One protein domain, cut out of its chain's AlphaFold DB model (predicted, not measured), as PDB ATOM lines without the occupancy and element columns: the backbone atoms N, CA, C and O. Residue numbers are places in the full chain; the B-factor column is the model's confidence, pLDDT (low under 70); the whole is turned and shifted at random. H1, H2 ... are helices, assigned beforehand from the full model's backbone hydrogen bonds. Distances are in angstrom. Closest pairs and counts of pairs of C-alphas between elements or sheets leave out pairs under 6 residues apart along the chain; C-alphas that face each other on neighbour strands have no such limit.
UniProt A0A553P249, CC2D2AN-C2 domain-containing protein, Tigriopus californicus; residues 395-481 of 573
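What this domain is: This is residues 395 to 481 of the 573 residues of the protein "CC2D2AN-C2 domain-containing protein" of Tigriopus californicus (UniProt A0A553P249). One long helix, H1, makes most of a rod; past its last residue, Ser 431, the backbone folds back into the short helix H2, which packs on H1 at a slant, and an extended stretch, residues 452 to 465, leads back past the beginning of H1 to helix H3, which sticks out free. The printed part has 87 residues with three named helices, H1, H2, H3, and no named strand: all helix. It is extended, with a radius of gyration of the C-alphas of 23.3 A and spans of 79 by 24 by 18 A.

How they stand to each other: Start at H1, residues 395 to 431: with residues 417 to 424 alone it touches H2, residues 440 to 451. Look at their closest C-alphas, Ala 420 and Asp 446, 5.0 A apart. The two run opposite ways at a steep tilt of 56 degrees. H3, residues 466 to 480, is apart from both. Every O i to N i+4 pair is within hydrogen-bond range in H3, 32 of 33 in H1 and 7 of 8 in H2.

Where its parts are: Find C-alpha 395 at (-58.036, 34.258, -2.047); from there H1 runs 53.6 A. H2 spans 16.5 A, and H3 runs 20.8 A to C-alpha 480 at (-73.677, 25.972, -22.166).

The domain as a whole: The C-alphas farthest apart, of Gly 434 and Arg 481, are 79.9 A apart. The printed part has no cut; the link H2 to H3 is long. Look for pLDDT under 70 at residues 434 to 443.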
ATOM      1  N   ASN A 395     -58.265  35.434  -2.892       88.50
ATOM      2  CA  ASN A 395     -58.036  34.258  -2.047       88.50
ATOM      3  C   ASN A 395     -56.549  34.000  -1.727       88.50
ATOM      4  O   ASN A 395     -56.250  33.241  -0.803       88.50
ATOM      5  N   LEU A 396     -55.596  34.622  -2.431       89.69
ATOM      6  CA  LEU A 396     -54.160  34.362  -2.262       89.69
ATOM      7  C   LEU A 396     -53.665  34.660  -0.837       89.69
ATOM      8  O   LEU A 396     -52.797  33.946  -0.330       89.69
ATOM      9  N   GLU A 397     -54.222  35.671  -0.160       85.19
ATOM     10  CA  GLU A 397     -53.881  35.957   1.242       85.19
ATOM     11  C   GLU A 397     -54.343  34.828   2.183       85.19
ATOM     12  O   GLU A 397     -53.667  34.525   3.167       85.19
ATOM     13  N   PHE A 398     -55.470  34.179   1.875       87.75
ATOM     14  CA  PHE A 398     -55.994  33.038   2.627       87.75
ATOM     15  C   PHE A 398     -55.143  31.782   2.390       87.75
ATOM     16  O   PHE A 398     -54.585  31.249   3.348       87.75
ATOM     17  N   LEU A 399     -54.907  31.402   1.125       89.25
ATOM     18  CA  LEU A 399     -54.041  30.266   0.765       89.25
ATOM     19  C   LEU A 399     -52.620  30.411   1.346       89.25
ATOM     20  O   LEU A 399     -52.002  29.432   1.761       89.25
ATOM     21  N   THR A 400     -52.087  31.637   1.400       88.25
ATOM     22  CA  THR A 400     -50.762  31.901   1.989       88.25
ATOM     23  C   THR A 400     -50.749  31.680   3.507       88.25
ATOM     24  O   THR A 400     -49.751  31.188   4.034       88.25
ATOM     25  N   LYS A 401     -51.844  32.000   4.213       88.88
ATOM     26  CA  LYS A 401     -51.982  31.753   5.659       88.88
ATOM     27  C   LYS A 401     -52.117  30.267   5.970       88.88
ATOM     28  O   LYS A 401     -51.410  29.794   6.854       88.88
ATOM     29  N   GLU A 402     -52.949  29.538   5.226       88.88
ATOM     30  CA  GLU A 402     -53.087  28.082   5.385       88.88
ATOM     31  C   GLU A 402     -51.733  27.387   5.186       88.88
ATOM     32  O   GLU A 402     -51.265  26.687   6.085       88.88
ATOM     33  N   TYR A 403     -51.024  27.696   4.095       91.00
ATOM     34  CA  TYR A 403     -49.660  27.209   3.863       91.00
ATOM     35  C   TYR A 403     -48.681  27.589   4.990       91.00
ATOM     36  O   TYR A 403     -47.835  26.780   5.380       91.00
ATOM     37  N   GLU A 404     -48.761  28.805   5.546       91.69
ATOM     38  CA  GLU A 404     -47.932  29.186   6.693       91.69
ATOM     39  C   GLU A 404     -48.237  28.361   7.950       91.69
ATOM     40  O   GLU A 404     -47.306  28.032   8.692       91.69
ATOM     41  N   GLU A 405     -49.501  28.022   8.205       90.62
ATOM     42  CA  GLU A 405     -49.922  27.212   9.351       90.62
ATOM     43  C   GLU A 405     -49.563  25.735   9.174       90.62
ATOM     44  O   GLU A 405     -48.935  25.156  10.065       90.62
ATOM     45  N   GLU A 406     -49.808  25.149   8.000       91.69
ATOM     46  CA  GLU A 406     -49.294  23.824   7.632       91.69
ATOM     47  C   GLU A 406     -47.772  23.753   7.784       91.69
ATOM     48  O   GLU A 406     -47.237  22.831   8.401       91.69
ATOM     49  N   LEU A 407     -47.044  24.761   7.292       92.00
ATOM     50  CA  LEU A 407     -45.587  24.813   7.389       92.00
ATOM     51  C   LEU A 407     -45.106  24.992   8.842       92.00
ATOM     52  O   LEU A 407     -43.987  24.580   9.161       92.00
ATOM     53  N   ARG A 408     -45.909  25.585   9.736       91.38
ATOM     54  CA  ARG A 408     -45.632  25.632  11.185       91.38
ATOM     55  C   ARG A 408     -45.863  24.264  11.829       91.38
ATOM     56  O   ARG A 408     -44.973  23.808  12.546       91.38
ATOM     57  N   HIS A 409     -46.974  23.589  11.536       90.94
ATOM     58  CA  HIS A 409     -47.257  22.239  12.036       90.94
ATOM     59  C   HIS A 409     -46.222  21.217  11.540       90.94
ATOM     60  O   HIS A 409     -45.648  20.481  12.343       90.94
ATOM     61  N   TRP A 410     -45.873  21.245  10.251       92.81
ATOM     62  CA  TRP A 410     -44.827  20.399   9.673       92.81
ATOM     63  C   TRP A 410     -43.468  20.608  10.358       92.81
ATOM     64  O   TRP A 410     -42.812  19.637  10.735       92.81
ATOM     65  N   LYS A 411     -43.060  21.865  10.605       91.81
ATOM     66  CA  LYS A 411     -41.828  22.170  11.362       91.81
ATOM     67  C   LYS A 411     -41.869  21.600  12.780       91.81
ATOM     68  O   LYS A 411     -40.873  21.029  13.215       91.81
ATOM     69  N   GLN A 412     -42.996  21.736  13.487       91.06
ATOM     70  CA  GLN A 412     -43.162  21.191  14.840       91.06
ATOM     71  C   GLN A 412     -43.022  19.665  14.844       91.06
ATOM     72  O   GLN A 412     -42.220  19.141  15.613       91.06
ATOM     73  N   ILE A 413     -43.723  18.960  13.949       88.38
ATOM     74  CA  ILE A 413     -43.651  17.495  13.832       88.38
ATOM     75  C   ILE A 413     -42.226  17.054  13.468       88.38
ATOM     76  O   ILE A 413     -41.670  16.181  14.133       88.38
ATOM     77  N   HIS A 414     -41.594  17.691  12.478       88.88
ATOM     78  CA  HIS A 414     -40.230  17.370  12.057       88.88
ATOM     79  C   HIS A 414     -39.204  17.590  13.186       88.88
ATOM     80  O   HIS A 414     -38.381  16.711  13.451       88.88
ATOM     81  N   ASP A 415     -39.250  18.719  13.906       90.44
ATOM     82  CA  ASP A 415     -38.327  18.960  15.023       90.44
ATOM     83  C   ASP A 415     -38.642  18.088  16.258       90.44
ATOM     84  O   ASP A 415     -37.701  17.668  16.938       90.44
ATOM     85  N   MET A 416     -39.905  17.715  16.513       88.69
ATOM     86  CA  MET A 416     -40.266  16.719  17.537       88.69
ATOM     87  C   MET A 416     -39.733  15.326  17.187       88.69
ATOM     88  O   MET A 416     -39.042  14.723  18.006       88.69
ATOM     89  N   ARG A 417     -39.945  14.842  15.958       87.88
ATOM     90  CA  ARG A 417     -39.425  13.557  15.448       87.88
ATOM     91  C   ARG A 417     -37.892  13.496  15.506       87.88
ATOM     92  O   ARG A 417     -37.291  12.498  15.898       87.88
ATOM     93  N   LYS A 418     -37.233  14.615  15.212       88.44
ATOM     94  CA  LYS A 418     -35.775  14.818  15.301       88.44
ATOM     95  C   LYS A 418     -35.262  14.958  16.738       88.44
ATOM     96  O   LYS A 418     -34.087  14.676  16.985       88.44
ATOM     97  N   ALA A 419     -36.101  15.376  17.687       90.12
ATOM     98  CA  ALA A 419     -35.815  15.312  19.120       90.12
ATOM     99  C   ALA A 419     -35.976  13.879  19.652       90.12
ATOM    100  O   ALA A 419     -35.053  13.385  20.302       90.12
ATOM    101  N   ALA A 420     -37.057  13.187  19.283       87.75
ATOM    102  CA  ALA A 420     -37.307  11.779  19.591       87.75
ATOM    103  C   ALA A 420     -36.157  10.883  19.109       87.75
ATOM    104  O   ALA A 420     -35.536  10.166  19.891       87.75
ATOM    105  N   TYR A 421     -35.742  11.030  17.847       87.94
ATOM    106  CA  TYR A 421     -34.594  10.305  17.296       87.94
ATOM    107  C   TYR A 421     -33.287  10.553  18.078       87.94
ATOM    108  O   TYR A 421     -32.490   9.633  18.275       87.94
ATOM    109  N   LYS A 422     -33.057  11.780  18.577       88.06
ATOM    110  CA  LYS A 422     -31.906  12.091  19.448       88.06
ATOM    111  C   LYS A 422     -32.042  11.452  20.832       88.06
ATOM    112  O   LYS A 422     -31.042  10.933  21.328       88.06
ATOM    113  N   ARG A 423     -33.235  11.478  21.443       85.25
ATOM    114  CA  ARG A 423     -33.525  10.821  22.730       85.25
ATOM    115  C   ARG A 423     -33.311   9.318  22.615       85.25
ATOM    116  O   ARG A 423     -32.434   8.799  23.296       85.25
ATOM    117  N   HIS A 424     -33.974   8.649  21.676       82.81
ATOM    118  CA  HIS A 424     -33.830   7.213  21.429       82.81
ATOM    119  C   HIS A 424     -32.364   6.803  21.164       82.81
ATOM    120  O   HIS A 424     -31.840   5.873  21.785       82.81
ATOM    121  N   LYS A 425     -31.633   7.565  20.333       86.25
ATOM    122  CA  LYS A 425     -30.196   7.339  20.082       86.25
ATOM    123  C   LYS A 425     -29.314   7.544  21.324       86.25
ATOM    124  O   LYS A 425     -28.282   6.882  21.442       86.25
ATOM    125  N   LYS A 426     -29.689   8.442  22.242       84.25
ATOM    126  CA  LYS A 426     -29.014   8.616  23.539       84.25
ATOM    127  C   LYS A 426     -29.343   7.463  24.489       84.25
ATOM    128  O   LYS A 426     -28.416   6.873  25.030       84.25
ATOM    129  N   MET A 427     -30.619   7.093  24.628       79.56
ATOM    130  CA  MET A 427     -31.058   6.007  25.514       79.56
ATOM    131  C   MET A 427     -30.388   4.678  25.164       79.56
ATOM    132  O   MET A 427     -29.888   4.007  26.061       79.56
ATOM    133  N   LYS A 428     -30.262   4.338  23.872       80.00
ATOM    134  CA  LYS A 428     -29.499   3.154  23.449       80.00
ATOM    135  C   LYS A 428     -28.044   3.187  23.949       80.00
ATOM    136  O   LYS A 428     -27.575   2.213  24.527       80.00
ATOM    137  N   LYS A 429     -27.361   4.325  23.798       81.50
ATOM    138  CA  LYS A 429     -25.954   4.515  24.198       81.50
ATOM    139  C   LYS A 429     -25.733   4.555  25.717       81.50
ATOM    140  O   LYS A 429     -24.657   4.189  26.182       81.50
ATOM    141  N   ASP A 430     -26.711   5.031  26.483       78.62
ATOM    142  CA  ASP A 430     -26.628   5.091  27.947       78.62
ATOM    143  C   ASP A 430     -27.054   3.748  28.587       78.62
ATOM    144  O   ASP A 430     -26.470   3.328  29.589       78.62
ATOM    145  N   SER A 431     -27.956   3.001  27.933       72.56
ATOM    146  CA  SER A 431     -28.266   1.590  28.228       72.56
ATOM    147  C   SER A 431     -27.054   0.676  27.998       72.56
ATOM    148  O   SER A 431     -26.670  -0.072  28.895       72.56
ATOM    149  N   GLU A 432     -26.340   0.842  26.873       72.31
ATOM    150  CA  GLU A 432     -25.037   0.203  26.587       72.31
ATOM    151  C   GLU A 432     -23.945   0.507  27.644       72.31
ATOM    152  O   GLU A 432     -22.884  -0.116  27.638       72.31
ATOM    153  N   LYS A 433     -24.190   1.453  28.562       75.31
ATOM    154  CA  LYS A 433     -23.300   1.834  29.672       75.31
ATOM    155  C   LYS A 433     -23.841   1.498  31.065       75.31
ATOM    156  O   LYS A 433     -23.173   1.814  32.048       75.31
ATOM    157  N   GLY A 434     -25.027   0.899  31.172       58.38
ATOM    158  CA  GLY A 434     -25.645   0.548  32.455       58.38
ATOM    159  C   GLY A 434     -26.132   1.737  33.295       58.38
ATOM    160  O   GLY A 434     -26.311   1.583  34.499       58.38
ATOM    161  N   ILE A 435     -26.348   2.917  32.696       60.06
ATOM    162  CA  ILE A 435     -26.856   4.111  33.396       60.06
ATOM    163  C   ILE A 435     -28.277   4.398  32.896       60.06
ATOM    164  O   ILE A 435     -28.474   5.134  31.931       60.06
ATOM    165  N   GLY A 436     -29.269   3.776  33.540       53.38
ATOM    166  CA  GLY A 436     -30.675   3.830  33.132       53.38
ATOM    167  C   GLY A 436     -31.594   4.476  34.170       53.38
ATOM    168  O   GLY A 436     -31.829   3.908  35.231       53.38
ATOM    169  N   SER A 437     -32.169   5.627  33.823       54.41
ATOM    170  CA  SER A 437     -33.331   6.221  34.501       54.41
ATOM    171  C   SER A 437     -34.139   7.025  33.475       54.41
ATOM    172  O   SER A 437     -34.019   8.248  33.385       54.41
ATOM    173  N   ALA A 438     -34.881   6.314  32.627       56.31
ATOM    174  CA  ALA A 438     -35.695   6.883  31.558       56.31
ATOM    175  C   ALA A 438     -37.181   6.631  31.840       56.31
ATOM    176  O   ALA A 438     -37.550   5.547  32.289       56.31
ATOM    177  N   GLU A 439     -38.017   7.633  31.588       60.75
ATOM    178  CA  GLU A 439     -39.451   7.579  31.860       60.75
ATOM    179  C   GLU A 439     -40.170   6.844  30.718       60.75
ATOM    180  O   GLU A 439     -40.089   7.242  29.554       60.75
ATOM    181  N   VAL A 440     -40.833   5.726  31.040       63.59
ATOM    182  CA  VAL A 440     -41.399   4.787  30.047       63.59
ATOM    183  C   VAL A 440     -42.411   5.480  29.127       63.59
ATOM    184  O   VAL A 440     -42.421   5.252  27.918       63.59
ATOM    185  N   ASP A 441     -43.184   6.406  29.688       66.31
ATOM    186  CA  ASP A 441     -44.202   7.187  28.991       66.31
ATOM    187  C   ASP A 441     -43.635   8.222  28.003       66.31
ATOM    188  O   ASP A 441     -44.387   8.702  27.155       66.31
ATOM    189  N   GLU A 442     -42.357   8.614  28.095       67.00
ATOM    190  CA  GLU A 442     -41.697   9.393  27.033       67.00
ATOM    191  C   GLU A 442     -41.219   8.480  25.899       67.00
ATOM    192  O   GLU A 442     -41.341   8.843  24.730       67.00
ATOM    193  N   ILE A 443     -40.720   7.282  26.229       69.62
ATOM    194  CA  ILE A 443     -40.210   6.312  25.248       69.62
ATOM    195  C   ILE A 443     -41.336   5.841  24.321       69.62
ATOM    196  O   ILE A 443     -41.164   5.881  23.105       69.62
ATOM    197  N   ALA A 444     -42.494   5.467  24.874       76.44
ATOM    198  CA  ALA A 444     -43.638   5.010  24.083       76.44
ATOM    199  C   ALA A 444     -44.124   6.079  23.082       76.44
ATOM    200  O   ALA A 444     -44.371   5.778  21.915       76.44
ATOM    201  N   LYS A 445     -44.190   7.344  23.520       77.69
ATOM    202  CA  LYS A 445     -44.584   8.481  22.670       77.69
ATOM    203  C   LYS A 445     -43.543   8.771  21.592       77.69
ATOM    204  O   LYS A 445     -43.916   9.060  20.462       77.69
ATOM    205  N   ASP A 446     -42.251   8.681  21.914       78.38
ATOM    206  CA  ASP A 446     -41.167   8.830  20.936       78.38
ATOM    207  C   ASP A 446     -41.188   7.722  19.872       78.38
ATOM    208  O   ASP A 446     -40.926   7.998  18.702       78.38
ATOM    209  N   GLU A 447     -41.503   6.484  20.259       77.50
ATOM    210  CA  GLU A 447     -41.599   5.340  19.348       77.50
ATOM    211  C   GLU A 447     -42.805   5.479  18.401       77.50
ATOM    212  O   GLU A 447     -42.650   5.333  17.189       77.50
ATOM    213  N   GLU A 448     -43.969   5.901  18.906       82.81
ATOM    214  CA  GLU A 448     -45.165   6.234  18.111       82.81
ATOM    215  C   GLU A 448     -44.907   7.377  17.096       82.81
ATOM    216  O   GLU A 448     -45.238   7.275  15.906       82.81
ATOM    217  N   LEU A 449     -44.223   8.446  17.529       78.69
ATOM    218  CA  LEU A 449     -43.840   9.593  16.684       78.69
ATOM    219  C   LEU A 449     -42.758   9.263  15.640       78.69
ATOM    220  O   LEU A 449     -42.537  10.053  14.717       78.69
ATOM    221  N   LEU A 450     -42.070   8.126  15.778       77.25
ATOM    222  CA  LEU A 450     -41.087   7.614  14.818       77.25
ATOM    223  C   LEU A 450     -41.667   6.519  13.906       77.25
ATOM    224  O   LEU A 450     -41.224   6.409  12.762       77.25
ATOM    225  N   ALA A 451     -42.653   5.750  14.378       80.69
ATOM    226  CA  ALA A 451     -43.328   4.689  13.626       80.69
ATOM    227  C   ALA A 451     -44.356   5.219  12.610       80.69
ATOM    228  O   ALA A 451     -44.505   4.655  11.526       80.69
ATOM    229  N   SER A 452     -45.040   6.320  12.931       78.56
ATOM    230  CA  SER A 452     -45.874   7.067  11.976       78.56
ATOM    231  C   SER A 452     -45.059   7.514  10.745       78.56
ATOM    232  O   SER A 452     -43.869   7.818  10.891       78.56
ATOM    233  N   PRO A 453     -45.635   7.585   9.529       77.81
ATOM    234  CA  PRO A 453     -44.936   8.144   8.369       77.81
ATOM    235  C   PRO A 453     -44.602   9.627   8.596       77.81
ATOM    236  O   PRO A 453     -45.358  10.347   9.248       77.81
ATOM    237  N   GLU A 454     -43.462  10.097   8.081       78.31
ATOM    238  CA  GLU A 454     -43.121  11.523   8.158       78.31
ATOM    239  C   GLU A 454     -44.005  12.305   7.171       78.31
ATOM    240  O   GLU A 454     -44.025  11.943   5.992       78.31
ATOM    241  N   PRO A 455     -44.754  13.337   7.612       79.62
ATOM    242  CA  PRO A 455     -45.630  14.085   6.720       79.62
ATOM    243  C   PRO A 455     -44.816  14.818   5.653       79.62
ATOM    244  O   PRO A 455     -43.744  15.371   5.932       79.62
ATOM    245  N   GLU A 456     -45.346  14.856   4.433       84.88
ATOM    246  CA  GLU A 456     -44.733  15.617   3.351       84.88
ATOM    247  C   GLU A 456     -44.646  17.100   3.712       84.88
ATOM    248  O   GLU A 456     -45.486  17.654   4.426       84.88
ATOM    249  N   LYS A 457     -43.588  17.758   3.234       89.38
ATOM    250  CA  LYS A 457     -43.426  19.190   3.452       89.38
ATOM    251  C   LYS A 457     -44.451  19.932   2.582       89.38
ATOM    252  O   LYS A 457     -44.381  19.771   1.362       89.38
ATOM    253  N   PRO A 458     -45.317  20.786   3.156       87.19
ATOM    254  CA  PRO A 458     -46.296  21.532   2.378       87.19
ATOM    255  C   PRO A 458     -45.603  22.422   1.342       87.19
ATOM    256  O   PRO A 458     -44.487  22.923   1.558       87.19
ATOM    257  N   GLN A 459     -46.264  22.591   0.202       85.88
ATOM    258  CA  GLN A 459     -45.786  23.399  -0.915       85.88
ATOM    259  C   GLN A 459     -46.446  24.784  -0.868       85.88
ATOM    260  O   GLN A 459     -47.604  24.878  -0.469       85.88
ATOM    261  N   PRO A 460     -45.735  25.865  -1.240       86.38
ATOM    262  CA  PRO A 460     -46.344  27.189  -1.301       86.38
ATOM    263  C   PRO A 460     -47.496  27.207  -2.319       86.38
ATOM    264  O   PRO A 460     -47.449  26.429  -3.278       86.38
ATOM    265  N   PRO A 461     -48.477  28.120  -2.170       85.69
ATOM    266  CA  PRO A 461     -49.527  28.310  -3.162       85.69
ATOM    267  C   PRO A 461     -48.943  28.446  -4.570       85.69
ATOM    268  O   PRO A 461     -47.899  29.078  -4.770       85.69
ATOM    269  N   GLY A 462     -49.612  27.819  -5.535       81.94
ATOM    270  CA  GLY A 462     -49.178  27.808  -6.927       81.94
ATOM    271  C   GLY A 462     -49.167  29.201  -7.564       81.94
ATOM    272  O   GLY A 462     -49.465  30.228  -6.951       81.94
ATOM    273  N   ARG A 463     -48.847  29.245  -8.855       84.44
ATOM    274  CA  ARG A 463     -49.212  30.401  -9.682       84.44
ATOM    275  C   ARG A 463     -50.580  30.139 -10.297       84.44
ATOM    276  O   ARG A 463     -50.916  28.987 -10.554       84.44
ATOM    277  N   PHE A 464     -51.333  31.205 -10.544       86.88
ATOM    278  CA  PHE A 464     -52.540  31.129 -11.356       86.88
ATOM    279  C   PHE A 464     -52.171  30.620 -12.756       86.88
ATOM    280  O   PHE A 464     -51.352  31.241 -13.438       86.88
ATOM    281  N   ASP A 465     -52.733  29.479 -13.152       89.75
ATOM    282  CA  ASP A 465     -52.555  28.905 -14.485       89.75
ATOM    283  C   ASP A 465     -53.651  29.447 -15.410       89.75
ATOM    284  O   ASP A 465     -54.743  28.889 -15.534       89.75
ATOM    285  N   GLU A 466     -53.347  30.592 -16.022       89.19
ATOM    286  CA  GLU A 466     -54.249  31.311 -16.924       89.19
ATOM    287  C   GLU A 466     -54.625  30.466 -18.155       89.19
ATOM    288  O   GLU A 466     -55.764  30.528 -18.619       89.19
ATOM    289  N   GLU A 467     -53.720  29.609 -18.647       90.31
ATOM    290  CA  GLU A 467     -54.002  28.707 -19.767       90.31
ATOM    291  C   GLU A 467     -54.970  27.585 -19.383       90.31
ATOM    292  O   GLU A 467     -55.880  27.270 -20.152       90.31
ATOM    293  N   HIS A 468     -54.776  26.962 -18.218       90.81
ATOM    294  CA  HIS A 468     -55.672  25.919 -17.728       90.81
ATOM    295  C   HIS A 468     -57.067  26.483 -17.439       90.81
ATOM    296  O   HIS A 468     -58.061  25.922 -17.902       90.81
ATOM    297  N   VAL A 469     -57.150  27.627 -16.749       91.12
ATOM    298  CA  VAL A 469     -58.429  28.289 -16.452       91.12
ATOM    299  C   VAL A 469     -59.136  28.730 -17.736       91.12
ATOM    300  O   VAL A 469     -60.333  28.482 -17.872       91.12
ATOM    301  N   ARG A 470     -58.415  29.284 -18.724       92.62
ATOM    302  CA  ARG A 470     -59.003  29.636 -20.028       92.62
ATOM    303  C   ARG A 470     -59.593  28.420 -20.742       92.62
ATOM    304  O   ARG A 470     -60.732  28.502 -21.184       92.62
ATOM    305  N   LYS A 471     -58.876  27.289 -20.796       92.38
ATOM    306  CA  LYS A 471     -59.360  26.041 -21.425       92.38
ATOM    307  C   LYS A 471     -60.582  25.461 -20.696       92.38
ATOM    308  O   LYS A 471     -61.527  25.018 -21.342       92.38
ATOM    309  N   MET A 472     -60.604  25.516 -19.361       92.56
ATOM    310  CA  MET A 472     -61.760  25.099 -18.548       92.56
ATOM    311  C   MET A 472     -63.004  25.971 -18.799       92.56
ATOM    312  O   MET A 472     -64.114  25.449 -18.901       92.56
ATOM    313  N   LEU A 473     -62.827  27.291 -18.917       91.94
ATOM    314  CA  LEU A 473     -63.911  28.235 -19.217       91.94
ATOM    315  C   LEU A 473     -64.399  28.121 -20.668       91.94
ATOM    316  O   LEU A 473     -65.602  28.172 -20.910       91.94
ATOM    317  N   GLU A 474     -63.487  27.925 -21.621       90.19
ATOM    318  CA  GLU A 474     -63.788  27.708 -23.039       90.19
ATOM    319  C   GLU A 474     -64.626  26.440 -23.249       90.19
ATOM    320  O   GLU A 474     -65.650  26.482 -23.933       90.19
ATOM    321  N   GLU A 475     -64.267  25.339 -22.582       90.31
ATOM    322  CA  GLU A 475     -65.040  24.097 -22.627       90.31
ATOM    323  C   GLU A 475     -66.416  24.248 -21.952       90.31
ATOM    324  O   GLU A 475     -67.431  23.876 -22.544       90.31
ATOM    325  N   LYS A 476     -66.494  24.886 -20.770       89.56
ATOM    326  CA  LYS A 476     -67.785  25.218 -20.134       89.56
ATOM    327  C   LYS A 476     -68.672  26.034 -21.082       89.56
ATOM    328  O   LYS A 476     -69.850  25.716 -21.244       89.56
ATOM    329  N   ALA A 477     -68.115  27.062 -21.721       87.88
ATOM    330  CA  ALA A 477     -68.843  27.921 -22.646       87.88
ATOM    331  C   ALA A 477     -69.321  27.152 -23.890       87.88
ATOM    332  O   ALA A 477     -70.466  27.332 -24.298       87.88
ATOM    333  N   ARG A 478     -68.503  26.253 -24.459       87.12
ATOM    334  CA  ARG A 478     -68.876  25.382 -25.596       87.12
ATOM    335  C   ARG A 478     -70.080  24.482 -25.278       87.12
ATOM    336  O   ARG A 478     -70.926  24.240 -26.145       87.12
ATOM    337  N   GLN A 479     -70.189  24.028 -24.030       84.69
ATOM    338  CA  GLN A 479     -71.314  23.224 -23.547       84.69
ATOM    339  C   GLN A 479     -72.578  24.069 -23.299       84.69
ATOM    340  O   GLN A 479     -73.651  23.725 -23.799       84.69
ATOM    341  N   THR A 480     -72.486  25.193 -22.578       82.62
ATOM    342  CA  THR A 480     -73.677  25.972 -22.166       82.62
ATOM    343  C   THR A 480     -74.164  26.997 -23.198       82.62
ATOM    344  O   THR A 480     -75.341  27.361 -23.198       82.62
ATOM    345  N   ARG A 481     -73.296  27.464 -24.102       83.75
ATOM    346  CA  ARG A 481     -73.558  28.566 -25.047       83.75
ATOM    347  C   ARG A 481     -73.383  28.099 -26.499       83.75
ATOM    348  O   ARG A 481     -72.866  27.022 -26.767       83.75
TER     349      ARG A 481